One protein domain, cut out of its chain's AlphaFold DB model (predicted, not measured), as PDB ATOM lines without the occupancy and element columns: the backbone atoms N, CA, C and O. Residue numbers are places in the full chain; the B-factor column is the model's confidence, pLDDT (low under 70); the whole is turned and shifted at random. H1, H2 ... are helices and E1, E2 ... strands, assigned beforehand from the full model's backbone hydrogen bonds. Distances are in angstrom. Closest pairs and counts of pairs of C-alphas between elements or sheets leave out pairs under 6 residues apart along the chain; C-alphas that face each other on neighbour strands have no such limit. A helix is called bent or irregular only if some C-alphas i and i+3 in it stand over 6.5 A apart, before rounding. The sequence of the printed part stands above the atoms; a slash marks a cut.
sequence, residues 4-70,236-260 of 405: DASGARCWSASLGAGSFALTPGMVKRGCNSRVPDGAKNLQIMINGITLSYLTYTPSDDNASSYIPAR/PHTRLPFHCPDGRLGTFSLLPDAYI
ATOM      1  N   ASP A   4      -3.854 -35.984   9.248       42.72
ATOM      2  CA  ASP A   4      -3.577 -35.621   7.860       42.72
ATOM      3  C   ASP A   4      -2.118 -35.137   7.730       42.72
ATOM      4  O   ASP A   4      -1.491 -34.681   8.694       42.72
ATOM      5  N   ALA A   5      -1.556 -35.275   6.533       41.06
ATOM      6  CA  ALA A   5      -0.166 -34.938   6.235       41.06
ATOM      7  C   ALA A   5       0.126 -33.430   6.100       41.06
ATOM      8  O   ALA A   5       1.291 -33.063   5.941       41.06
ATOM      9  N   SER A   6      -0.893 -32.567   6.150       44.81
ATOM     10  CA  SER A   6      -0.742 -31.110   6.043       44.81
ATOM     11  C   SER A   6      -0.256 -30.458   7.337       44.81
ATOM     12  O   SER A   6       0.240 -29.338   7.288       44.81
ATOM     13  N   GLY A   7      -0.267 -31.189   8.458       44.59
ATOM     14  CA  GLY A   7       0.198 -30.675   9.741       44.59
ATOM     15  C   GLY A   7      -0.770 -29.628  10.295       44.59
ATOM     16  O   GLY A   7      -1.061 -28.622   9.666       44.59
ATOM     17  N   ALA A   8      -1.231 -29.861  11.520       37.81
ATOM     18  CA  ALA A   8      -2.144 -28.999  12.269       37.81
ATOM     19  C   ALA A   8      -3.617 -29.035  11.821       37.81
ATOM     20  O   ALA A   8      -4.113 -28.186  11.087       37.81
ATOM     21  N   ARG A   9      -4.375 -29.927  12.466       37.69
ATOM     22  CA  ARG A   9      -5.670 -29.526  13.029       37.69
ATOM     23  C   ARG A   9      -5.693 -29.932  14.498       37.69
ATOM     24  O   ARG A   9      -5.528 -31.108  14.812       37.69
ATOM     25  N   CYS A  10      -5.839 -28.951  15.391       33.53
ATOM     26  CA  CYS A  10      -6.172 -29.193  16.794       33.53
ATOM     27  C   CYS A  10      -7.498 -29.955  16.850       33.53
ATOM     28  O   CYS A  10      -8.456 -29.551  16.192       33.53
ATOM     29  N   TRP A  11      -7.572 -31.019  17.646       36.78
ATOM     30  CA  TRP A  11      -8.829 -31.722  17.892       36.78
ATOM     31  C   TRP A  11      -9.162 -31.595  19.373       36.78
ATOM     32  O   TRP A  11      -8.531 -32.230  20.209       36.78
ATOM     33  N   SER A  12     -10.175 -30.806  19.723       31.58
ATOM     34  CA  SER A  12     -10.787 -30.906  21.049       31.58
ATOM     35  C   SER A  12     -11.670 -32.156  21.080       31.58
ATOM     36  O   SER A  12     -12.725 -32.176  20.446       31.58
ATOM     37  N   ALA A  13     -11.253 -33.206  21.786       33.31
ATOM     38  CA  ALA A  13     -12.119 -34.343  22.087       33.31
ATOM     39  C   ALA A  13     -12.644 -34.190  23.520       33.31
ATOM     40  O   ALA A  13     -11.899 -34.362  24.482       33.31
ATOM     41  N   SER A  14     -13.926 -33.854  23.668       30.28
ATOM     42  CA  SER A  14     -14.611 -33.843  24.962       30.28
ATOM     43  C   SER A  14     -15.018 -35.271  25.334       30.28
ATOM     44  O   SER A  14     -16.090 -35.740  24.952       30.28
ATOM     45  N   LEU A  15     -14.153 -35.981  26.055       34.97
ATOM     46  CA  LEU A  15     -14.550 -37.167  26.817       34.97
ATOM     47  C   LEU A  15     -15.049 -36.675  28.183       34.97
ATOM     48  O   LEU A  15     -14.415 -35.820  28.793       34.97
ATOM     49  N   GLY A  16     -16.236 -37.128  28.591       34.22
ATOM     50  CA  GLY A  16     -17.066 -36.524  29.640       34.22
ATOM     51  C   GLY A  16     -16.348 -36.041  30.912       34.22
ATOM     52  O   GLY A  16     -15.427 -36.675  31.416       34.22
ATOM     53  N   ALA A  17     -16.853 -34.915  31.431       37.28
ATOM     54  CA  ALA A  17     -16.492 -34.238  32.684       37.28
ATOM     55  C   ALA A  17     -15.069 -33.646  32.807       37.28
ATOM     56  O   ALA A  17     -14.637 -33.317  33.910       37.28
ATOM     57  N   GLY A  18     -14.374 -33.402  31.692       40.56
ATOM     58  CA  GLY A  18     -13.180 -32.552  31.655       40.56
ATOM     59  C   GLY A  18     -12.864 -32.079  30.237       40.56
ATOM     60  O   GLY A  18     -12.828 -32.874  29.301       40.56
ATOM     61  N   SER A  19     -12.653 -30.778  30.045       38.47
ATOM     62  CA  SER A  19     -12.224 -30.218  28.759       38.47
ATOM     63  C   SER A  19     -10.735 -30.510  28.554       38.47
ATOM     64  O   SER A  19      -9.890 -29.778  29.062       38.47
ATOM     65  N   PHE A  20     -10.389 -31.573  27.828       45.25
ATOM     66  CA  PHE A  20      -8.995 -31.861  27.474       45.25
ATOM     67  C   PHE A  20      -8.651 -31.203  26.132       45.25
ATOM     68  O   PHE A  20      -9.237 -31.524  25.096       45.25
ATOM     69  N   ALA A  21      -7.696 -30.274  26.135       45.06
ATOM     70  CA  ALA A  21      -7.126 -29.740  24.902       45.06
ATOM     71  C   ALA A  21      -6.084 -30.735  24.369       45.06
ATOM     72  O   ALA A  21      -5.039 -30.914  24.988       45.06
ATOM     73  N   LEU A  22      -6.389 -31.388  23.244       45.38
ATOM     74  CA  LEU A  22      -5.491 -32.289  22.526       45.38
ATOM     75  C   LEU A  22      -5.009 -31.595  21.246       45.38
ATOM     76  O   LEU A  22      -5.764 -31.397  20.293       45.38
ATOM     77  N   THR A  23      -3.725 -31.250  21.208       51.78
ATOM     78  CA  THR A  23      -3.102 -30.655  20.018       51.78
ATOM     79  C   THR A  23      -2.103 -31.643  19.428       51.78
ATOM     80  O   THR A  23      -0.979 -31.725  19.928       51.78
ATOM     81  N   PRO A  24      -2.497 -32.435  18.414       55.50
ATOM     82  CA  PRO A  24      -1.573 -33.305  17.715       55.50
ATOM     83  C   PRO A  24      -0.740 -32.514  16.696       55.50
ATOM     84  O   PRO A  24      -1.280 -31.734  15.908       55.50
ATOM     85  N   GLY A  25       0.570 -32.747  16.667       57.00
ATOM     86  CA  GLY A  25       1.477 -32.159  15.677       57.00
ATOM     87  C   GLY A  25       2.532 -33.157  15.216       57.00
ATOM     88  O   GLY A  25       3.071 -33.902  16.031       57.00
ATOM     89  N   MET A  26       2.837 -33.180  13.915       58.06
ATOM     90  CA  MET A  26       3.998 -33.911  13.404       58.06
ATOM     91  C   MET A  26       5.200 -32.975  13.324       58.06
ATOM     92  O   MET A  26       5.163 -31.982  12.600       58.06
ATOM     93  N   VAL A  27       6.277 -33.315  14.023       58.03
ATOM     94  CA  VAL A  27       7.518 -32.531  14.031       58.03
ATOM     95  C   VAL A  27       8.646 -33.369  13.444       58.03
ATOM     96  O   VAL A  27       8.801 -34.546  13.775       58.03
ATOM     97  N   LYS A  28       9.442 -32.772  12.549       55.81
ATOM     98  CA  LYS A  28      10.650 -33.412  12.016       55.81
ATOM     99  C   LYS A  28      11.684 -33.523  13.134       55.81
ATOM    100  O   LYS A  28      12.020 -32.516  13.757       55.81
ATOM    101  N   ARG A  29      12.214 -34.723  13.373       55.12
ATOM    102  CA  ARG A  29      13.298 -34.909  14.342       55.12
ATOM    103  C   ARG A  29      14.613 -34.406  13.740       55.12
ATOM    104  O   ARG A  29      14.879 -34.612  12.554       55.12
ATOM    105  N   GLY A  30      15.419 -33.714  14.548       44.56
ATOM    106  CA  GLY A  30      16.784 -33.339  14.169       44.56
ATOM    107  C   GLY A  30      17.633 -34.583  13.887       44.56
ATOM    108  O   GLY A  30      17.365 -35.644  14.446       44.56
ATOM    109  N   CYS A  31      18.638 -34.454  13.018       43.03
ATOM    110  CA  CYS A  31      19.534 -35.554  12.666       43.03
ATOM    111  C   CYS A  31      20.303 -36.003  13.919       43.03
ATOM    112  O   CYS A  31      21.189 -35.305  14.412       43.03
ATOM    113  N   ASN A  32      19.925 -37.150  14.471       50.72
ATOM    114  CA  ASN A  32      20.697 -37.874  15.464       50.72
ATOM    115  C   ASN A  32      20.797 -39.330  14.999       50.72
ATOM    116  O   ASN A  32      19.871 -39.860  14.396       50.72
ATOM    117  N   SER A  33      21.923 -39.988  15.278       49.94
ATOM    118  CA  SER A  33      22.265 -41.366  14.863       49.94
ATOM    119  C   SER A  33      21.289 -42.462  15.337       49.94
ATOM    120  O   SER A  33      21.578 -43.648  15.218       49.94
ATOM    121  N   ARG A  34      20.162 -42.077  15.941       57.81
ATOM    122  CA  ARG A  34      19.238 -42.921  16.705       57.81
ATOM    123  C   ARG A  34      17.958 -43.242  15.935       57.81
ATOM    124  O   ARG A  34      17.228 -44.142  16.328       57.81
ATOM    125  N   VAL A  35      17.655 -42.490  14.877       63.59
ATOM    126  CA  VAL A  35      16.416 -42.608  14.099       63.59
ATOM    127  C   VAL A  35      16.724 -42.306  12.627       63.59
ATOM    128  O   VAL A  35      17.600 -41.481  12.370       63.59
ATOM    129  N   PRO A  36      16.044 -42.942  11.650       65.94
ATOM    130  CA  PRO A  36      16.227 -42.609  10.240       65.94
ATOM    131  C   PRO A  36      16.083 -41.109   9.951       65.94
ATOM    132  O   PRO A  36      15.216 -40.436  10.516       65.94
ATOM    133  N   ASP A  37      16.905 -40.596   9.034       67.44
ATOM    134  CA  ASP A  37      16.853 -39.194   8.628       67.44
ATOM    135  C   ASP A  37      15.450 -38.793   8.160       67.44
ATOM    136  O   ASP A  37      14.798 -39.475   7.367       67.44
ATOM    137  N   GLY A  38      14.976 -37.652   8.663       70.44
ATOM    138  CA  GLY A  38      13.649 -37.133   8.336       70.44
ATOM    139  C   GLY A  38      12.492 -37.833   9.044       70.44
ATOM    140  O   GLY A  38      11.338 -37.517   8.750       70.44
ATOM    141  N   ALA A  39      12.772 -38.735   9.988       75.75
ATOM    142  CA  ALA A  39      11.742 -39.302  10.837       75.75
ATOM    143  C   ALA A  39      10.926 -38.230  11.566       75.75
ATOM    144  O   ALA A  39      11.399 -37.130  11.881       75.75
ATOM    145  N   LYS A  40       9.664 -38.574  11.809       79.56
ATOM    146  CA  LYS A  40       8.665 -37.661  12.347       79.56
ATOM    147  C   LYS A  40       8.207 -38.145  13.711       79.56
ATOM    148  O   LYS A  40       7.913 -39.330  13.874       79.56
ATOM    149  N   ASN A  41       8.075 -37.214  14.643       81.94
ATOM    150  CA  ASN A  41       7.435 -37.467  15.923       81.94
ATOM    151  C   ASN A  41       6.005 -36.933  15.894       81.94
ATOM    152  O   ASN A  41       5.772 -35.829  15.404       81.94
ATOM    153  N   LEU A  42       5.066 -37.705  16.433       84.94
ATOM    154  CA  LEU A  42       3.758 -37.222  16.835       84.94
ATOM    155  C   LEU A  42       3.879 -36.663  18.253       84.94
ATOM    156  O   LEU A  42       4.171 -37.400  19.193       84.94
ATOM    157  N   GLN A  43       3.632 -35.369  18.399       83.50
ATOM    158  CA  GLN A  43       3.493 -34.725  19.695       83.50
ATOM    159  C   GLN A  43       2.017 -34.615  20.049       83.50
ATOM    160  O   GLN A  43       1.212 -34.196  19.220       83.50
ATOM    161  N   ILE A  44       1.673 -35.002  21.273       82.69
ATOM    162  CA  ILE A  44       0.333 -34.894  21.839       82.69
ATOM    163  C   ILE A  44       0.457 -34.097  23.131       82.69
ATOM    164  O   ILE A  44       1.108 -34.536  24.077       82.69
ATOM    165  N   MET A  45      -0.164 -32.923  23.175       79.88
ATOM    166  CA  MET A  45      -0.246 -32.127  24.396       79.88
ATOM    167  C   MET A  45      -1.501 -32.510  25.186       79.88
ATOM    168  O   MET A  45      -2.585 -32.542  24.612       79.88
ATOM    169  N   ILE A  46      -1.349 -32.806  26.480       79.56
ATOM    170  CA  ILE A  46      -2.439 -33.108  27.418       79.56
ATOM    171  C   ILE A  46      -2.169 -32.331  28.709       79.56
ATOM    172  O   ILE A  46      -1.160 -32.563  29.367       79.56
ATOM    173  N   ASN A  47      -3.056 -31.404  29.084       81.62
ATOM    174  CA  ASN A  47      -2.955 -30.617  30.327       81.62
ATOM    175  C   ASN A  47      -1.587 -29.925  30.528       81.62
ATOM    176  O   ASN A  47      -1.043 -29.907  31.628       81.62
ATOM    177  N   GLY A  48      -1.003 -29.388  29.450       78.44
ATOM    178  CA  GLY A  48       0.317 -28.743  29.471       78.44
ATOM    179  C   GLY A  48       1.514 -29.704  29.435       78.44
ATOM    180  O   GLY A  48       2.647 -29.253  29.287       78.44
ATOM    181  N   ILE A  49       1.289 -31.019  29.501       79.50
ATOM    182  CA  ILE A  49       2.323 -32.046  29.330       79.50
ATOM    183  C   ILE A  49       2.390 -32.426  27.852       79.50
ATOM    184  O   ILE A  49       1.381 -32.799  27.257       79.50
ATOM    185  N   THR A  50       3.578 -32.349  27.251       82.50
ATOM    186  CA  THR A  50       3.799 -32.796  25.867       82.50
ATOM    187  C   THR A  50       4.348 -34.216  25.867       82.50
ATOM    188  O   THR A  50       5.455 -34.459  26.339       82.50
ATOM    189  N   LEU A  51       3.576 -35.147  25.314       83.44
ATOM    190  CA  LEU A  51       4.007 -36.510  25.030       83.44
ATOM    191  C   LEU A  51       4.515 -36.574  23.592       83.44
ATOM    192  O   LEU A  51       3.886 -36.026  22.690       83.44
ATOM    193  N   SER A  52       5.644 -37.240  23.373       83.88
ATOM    194  CA  SER A  52       6.273 -37.358  22.057       83.88
ATOM    195  C   SER A  52       6.468 -38.827  21.700       83.88
ATOM    196  O   SER A  52       6.961 -39.625  22.504       83.88
ATOM    197  N   TYR A  53       6.043 -39.177  20.490       85.88
ATOM    198  CA  TYR A  53       6.079 -40.531  19.963       85.88
ATOM    199  C   TYR A  53       6.739 -40.530  18.597       85.88
ATOM    200  O   TYR A  53       6.293 -39.821  17.697       85.88
ATOM    201  N   LEU A  54       7.742 -41.371  18.396       86.00
ATOM    202  CA  LEU A  54       8.262 -41.624  17.065       86.00
ATOM    203  C   LEU A  54       7.232 -42.383  16.231       86.00
ATOM    204  O   LEU A  54       6.637 -43.364  16.681       86.00
ATOM    205  N   THR A  55       7.057 -41.932  14.992       89.06
ATOM    206  CA  THR A  55       6.170 -42.569  14.019       89.06
ATOM    207  C   THR A  55       6.954 -43.475  13.084       89.06
ATOM    208  O   THR A  55       8.019 -43.098  12.592       89.06
ATOM    209  N   TYR A  56       6.421 -44.667  12.826       90.88
ATOM    210  CA  TYR A  56       7.014 -45.632  11.902       90.88
ATOM    211  C   TYR A  56       5.944 -46.456  11.194       90.88
ATOM    212  O   TYR A  56       4.795 -46.486  11.625       90.88
ATOM    213  N   THR A  57       6.296 -47.071  10.071       91.88
ATOM    214  CA  THR A  57       5.342 -47.813   9.237       91.88
ATOM    215  C   THR A  57       6.040 -48.939   8.464       91.88
ATOM    216  O   THR A  57       7.244 -48.818   8.179       91.88
ATOM    217  N   PRO A  58       5.332 -50.023   8.091       90.69
ATOM    218  CA  PRO A  58       5.861 -51.035   7.187       90.69
ATOM    219  C   PRO A  58       6.357 -50.441   5.862       90.69
ATOM    220  O   PRO A  58       5.866 -49.428   5.369       90.69
ATOM    221  N   SER A  59       7.354 -51.087   5.254       88.06
ATOM    222  CA  SER A  59       7.942 -50.631   3.985       88.06
ATOM    223  C   SER A  59       6.976 -50.674   2.797       88.06
ATOM    224  O   SER A  59       7.212 -49.996   1.804       88.06
ATOM    225  N   ASP A  60       5.942 -51.498   2.891       90.94
ATOM    226  CA  ASP A  60       4.919 -51.778   1.884       90.94
ATOM    227  C   ASP A  60       3.584 -51.063   2.157       90.94
ATOM    228  O   ASP A  60       2.649 -51.189   1.369       90.94
ATOM    229  N   ASP A  61       3.489 -50.275   3.230       93.88
ATOM    230  CA  ASP A  61       2.292 -49.494   3.550       93.88
ATOM    231  C   ASP A  61       2.194 -48.225   2.679       93.88
ATOM    232  O   ASP A  61       3.206 -47.616   2.306       93.88
ATOM    233  N   ASN A  62       0.972 -47.763   2.399       93.94
ATOM    234  CA  ASN A  62       0.722 -46.506   1.680       93.94
ATOM    235  C   ASN A  62       1.360 -45.284   2.379       93.94
ATOM    236  O   ASN A  62       1.797 -44.344   1.710       93.94
ATOM    237  N   ALA A  63       1.479 -45.305   3.710       91.06
ATOM    238  CA  ALA A  63       2.091 -44.250   4.515       91.06
ATOM    239  C   ALA A  63       3.627 -44.195   4.401       91.06
ATOM    240  O   ALA A  63       4.238 -43.198   4.803       91.06
ATOM    241  N   SER A  64       4.273 -45.220   3.832       90.69
ATOM    242  CA  SER A  64       5.740 -45.351   3.761       90.69
ATOM    243  C   SER A  64       6.442 -44.197   3.036       90.69
ATOM    244  O   SER A  64       7.591 -43.882   3.359       90.69
ATOM    245  N   SER A  65       5.750 -43.525   2.109       88.62
ATOM    246  CA  SER A  65       6.260 -42.341   1.396       88.62
ATOM    247  C   SER A  65       6.274 -41.073   2.261       88.62
ATOM    248  O   SER A  65       6.996 -40.126   1.963       88.62
ATOM    249  N   TYR A  66       5.497 -41.049   3.349       87.44
ATOM    250  CA  TYR A  66       5.299 -39.874   4.205       87.44
ATOM    251  C   TYR A  66       5.897 -40.035   5.603       87.44
ATOM    252  O   TYR A  66       6.178 -39.031   6.268       87.44
ATOM    253  N   ILE A  67       6.090 -41.276   6.047       87.38
ATOM    254  CA  ILE A  67       6.670 -41.645   7.339       87.38
ATOM    255  C   ILE A  67       7.949 -42.429   7.044       87.38
ATOM    256  O   ILE A  67       7.852 -43.575   6.619       87.38
ATOM    257  N   PRO A  68       9.147 -41.837   7.210       84.56
ATOM    258  CA  PRO A  68      10.393 -42.480   6.779       84.56
ATOM    259  C   PRO A  68      10.825 -43.685   7.616       84.56
ATOM    260  O   PRO A  68      11.480 -44.587   7.098       84.56
ATOM    261  N   ALA A  69      10.489 -43.702   8.906       85.62
ATOM    262  CA  ALA A  69      10.963 -44.739   9.808       85.62
ATOM    263  C   ALA A  69      10.222 -46.069   9.578       85.62
ATOM    264  O   ALA A  69       9.031 -46.073   9.247       85.62
ATOM    265  N   ARG A  70      10.933 -47.194   9.718       89.88
ATOM    266  CA  ARG A  70      10.418 -48.530   9.377       89.88
ATOM    267  C   ARG A  70      10.214 -49.410  10.600       89.88
ATOM    268  O   ARG A  70      10.829 -49.195  11.642       89.88
ATOM    269  N   PRO A 236       5.844 -52.447  23.041       80.06
ATOM    270  CA  PRO A 236       4.468 -51.983  23.016       80.06
ATOM    271  C   PRO A 236       4.319 -50.865  21.983       80.06
ATOM    272  O   PRO A 236       5.057 -49.879  22.010       80.06
ATOM    273  N   HIS A 237       3.366 -51.017  21.067       81.19
ATOM    274  CA  HIS A 237       3.082 -50.012  20.053       81.19
ATOM    275  C   HIS A 237       1.585 -49.891  19.799       81.19
ATOM    276  O   HIS A 237       0.816 -50.835  19.982       81.19
ATOM    277  N   THR A 238       1.177 -48.707  19.350       88.25
ATOM    278  CA  THR A 238      -0.204 -48.422  18.957       88.25
ATOM    279  C   THR A 238      -0.241 -48.106  17.477       88.25
ATOM    280  O   THR A 238       0.459 -47.199  17.032       88.25
ATOM    281  N   ARG A 239      -1.064 -48.840  16.723       90.44
ATOM    282  CA  ARG A 239      -1.304 -48.595  15.297       90.44
ATOM    283  C   ARG A 239      -2.456 -47.620  15.107       90.44
ATOM    284  O   ARG A 239      -3.486 -47.738  15.766       90.44
ATOM    285  N   LEU A 240      -2.281 -46.682  14.188       90.62
ATOM    286  CA  LEU A 240      -3.243 -45.648  13.845       90.62
ATOM    287  C   LEU A 240      -3.391 -45.539  12.320       90.62
ATOM    288  O   LEU A 240      -2.418 -45.752  11.590       90.62
ATOM    289  N   PRO A 241      -4.590 -45.190  11.823       93.00
ATOM    290  CA  PRO A 241      -4.790 -44.892  10.412       93.00
ATOM    291  C   PRO A 241      -4.069 -43.597  10.012       93.00
ATOM    292  O   PRO A 241      -4.035 -42.625  10.772       93.00
ATOM    293  N   PHE A 242      -3.537 -43.573   8.792       87.56
ATOM    294  CA  PHE A 242      -2.902 -42.412   8.174       87.56
ATOM    295  C   PHE A 242      -3.577 -42.091   6.841       87.56
ATOM    296  O   PHE A 242      -3.560 -42.910   5.922       87.56
ATOM    297  N   HIS A 243      -4.157 -40.897   6.716       88.81
ATOM    298  CA  HIS A 243      -4.710 -40.442   5.442       88.81
ATOM    299  C   HIS A 243      -3.603 -39.809   4.607       88.81
ATOM    300  O   HIS A 243      -3.117 -38.716   4.907       88.81
ATOM    301  N   CYS A 244      -3.200 -40.515   3.555       87.38
ATOM    302  CA  CYS A 244      -2.197 -40.025   2.628       87.38
ATOM    303  C   CYS A 244      -2.765 -38.840   1.819       87.38
ATOM    304  O   CYS A 244      -3.944 -38.861   1.458       87.38
ATOM    305  N   PRO A 245      -1.943 -37.828   1.478       86.75
ATOM    306  CA  PRO A 245      -2.307 -36.735   0.571       86.75
ATOM    307  C   PRO A 245      -2.942 -37.157  -0.751       86.75
ATOM    308  O   PRO A 245      -3.744 -36.421  -1.311       86.75
ATOM    309  N   ASP A 246      -2.582 -38.336  -1.249       87.38
ATOM    310  CA  ASP A 246      -3.110 -38.911  -2.487       87.38
ATOM    311  C   ASP A 246      -4.484 -39.592  -2.313       87.38
ATOM    312  O   ASP A 246      -4.977 -40.238  -3.234       87.38
ATOM    313  N   GLY A 247      -5.101 -39.464  -1.135       88.69
ATOM    314  CA  GLY A 247      -6.410 -40.025  -0.807       88.69
ATOM    315  C   GLY A 247      -6.380 -41.482  -0.343       88.69
ATOM    316  O   GLY A 247      -7.412 -41.997   0.087       88.69
ATOM    317  N   ARG A 248      -5.223 -42.158  -0.377       93.25
ATOM    318  CA  ARG A 248      -5.107 -43.542   0.100       93.25
ATOM    319  C   ARG A 248      -5.066 -43.612   1.622       93.25
ATOM    320  O   ARG A 248      -4.513 -42.744   2.300       93.25
ATOM    321  N   LEU A 249      -5.603 -44.701   2.162       93.62
ATOM    322  CA  LEU A 249      -5.477 -45.024   3.578       93.62
ATOM    323  C   LEU A 249      -4.232 -45.888   3.795       93.62
ATOM    324  O   LEU A 249      -4.085 -46.947   3.183       93.62
ATOM    325  N   GLY A 250      -3.334 -45.416   4.648       93.38
ATOM    326  CA  GLY A 250      -2.202 -46.168   5.175       93.38
ATOM    327  C   GLY A 250      -2.318 -46.357   6.681       93.38
ATOM    328  O   GLY A 250      -3.304 -45.959   7.311       93.38
ATOM    329  N   THR A 251      -1.285 -46.936   7.273       93.69
ATOM    330  CA  THR A 251      -1.176 -47.122   8.717       93.69
ATOM    331  C   THR A 251       0.196 -46.722   9.225       93.69
ATOM    332  O   THR A 251       1.203 -46.765   8.516       93.69
ATOM    333  N   PHE A 252       0.246 -46.309  10.485       91.69
ATOM    334  CA  PHE A 252       1.502 -46.045  11.166       91.69
ATOM    335  C   PHE A 252       1.403 -46.390  12.641       91.69
ATOM    336  O   PHE A 252       0.320 -46.439  13.221       91.69
ATOM    337  N   SER A 253       2.553 -46.628  13.244       92.12
ATOM    338  CA  SER A 253       2.694 -47.018  14.633       92.12
ATOM    339  C   SER A 253       3.360 -45.912  15.439       92.12
ATOM    340  O   SER A 253       4.223 -45.188  14.935       92.12
ATOM    341  N   LEU A 254       2.967 -45.809  16.705       89.38
ATOM    342  CA  LEU A 254       3.573 -44.929  17.699       89.38
ATOM    343  C   LEU A 254       4.524 -45.715  18.594       89.38
ATOM    344  O   LEU A 254       4.127 -46.722  19.183       89.38
ATOM    345  N   LEU A 255       5.751 -45.217  18.730       86.62
ATOM    346  CA  LEU A 255       6.718 -45.666  19.725       86.62
ATOM    347  C   LEU A 255       7.005 -44.524  20.709       86.62
ATOM    348  O   LEU A 255       7.408 -43.452  20.257       86.62
ATOM    349  N   PRO A 256       6.824 -44.708  22.027       84.38
ATOM    350  CA  PRO A 256       7.169 -43.677  23.005       84.38
ATOM    351  C   PRO A 256       8.651 -43.286  22.925       84.38
ATOM    352  O   PRO A 256       9.511 -44.168  22.889       84.38
ATOM    353  N   ASP A 257       8.963 -41.985  22.968       76.81
ATOM    354  CA  ASP A 257      10.357 -41.506  22.922       76.81
ATOM    355  C   ASP A 257      11.222 -42.100  24.048       76.81
ATOM    356  O   ASP A 257      12.387 -42.419  23.820       76.81
ATOM    357  N   ALA A 258      10.631 -42.369  25.219       73.81
ATOM    358  CA  ALA A 258      11.304 -43.023  26.344       73.81
ATOM    359  C   ALA A 258      11.926 -44.388  25.981       73.81
ATOM    360  O   ALA A 258      12.950 -44.762  26.544       73.81
ATOM    361  N   TYR A 259      11.346 -45.119  25.020       74.69
ATOM    362  CA  TYR A 259      11.894 -46.394  24.544       74.69
ATOM    363  C   TYR A 259      13.071 -46.206  23.573       74.69
ATOM    364  O   TYR A 259      13.905 -47.082  23.410       74.69
ATOM    365  N   ILE A 260      13.158 -45.058  22.901       68.75
ATOM    366  CA  ILE A 260      14.282 -44.724  22.009       68.75
ATOM    367  C   ILE A 260      15.453 -44.168  22.819       68.75
ATOM    368  O   ILE A 260      16.612 -44.285  22.422       68.75
TER     369      ILE A 260
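AT A GLANCE: This is residues 4 to 70 and 236 to 260 of the 405 residues of an uncharacterized protein of Paxillus involutus ATCC 200175 (UniProt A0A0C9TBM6). What is the main picture? It is one antiparallel sheet of five strands, strongly twisted and curled like part of a barrel that stays open, in which the hairpin of E4 and E5 slants away from the meander E1 E2 E3, each strand there the antiparallel neighbour of the one before. The small helices H1 and H2 sit at its margins, and residues 4 to 20 hold no named element. What makes it up? The printed part has 92 residues, under half in named elements, mostly strand, running E1 E2 E3 H1 E4 E5 H2; the sheet's order is E1 E2 E3 E5 E4. It is compact, with a radius of gyration of the C-alphas of 13.8 A and spans of 41 by 32 by 24 A.

HOW THE PARTS SIT: How do the strands pair? E2, residues 40 to 46, forms hairpins with E1, residues 21 to 28, at 161 degrees (N 27 to O 41, 2.9 A), and with E3, residues 49 to 56, at 152 degrees (N 44 to O 51, 2.8 A). E5, residues 249 to 256, is antiparallel to E3 at 125 degrees (N 54 to O 255, 2.8 A) and forms a hairpin with E4, residues 238 to 243, at 143 degrees (N 240 to O 252, 2.8 A). Where are the helices? H1, residues 62 to 65, only grazes the sheet; its closest C-alphas to E5 are those of Asn 62 and Gly 250, 4.6 A. H2, residues 257 to 260, stands at the sheet's level, its closest C-alphas to E3 being Asp 257 and Tyr 53, 5.3 A; both helices are too short for an O i to N i+4 pair.

IN THESE COORDINATES: Where does the sheet begin? E1 starts at C-alpha 21 (-7.126, -29.740, 24.902) and is 22.3 A long; E2, E3, E4 and E5 measure 19.3, 22.6, 16.3 and 23.2 A. Where do the helices lie? H1 is only just irregular, C-alphas 62 and 65 being 6.9 A apart, and H2, 5.2 A long, ends at C-alpha 260 (14.282, -44.724, 22.009).

THE WHOLE: Is the chain cut? Residues 71 to 235 are not printed, and C-alphas 70 and 236 are 15.3 A apart. Which link is long, and where is confidence low? E1 to E2, with 11 residues, is the long link; pLDDT is under 70 at residues 4 to 37 and 260.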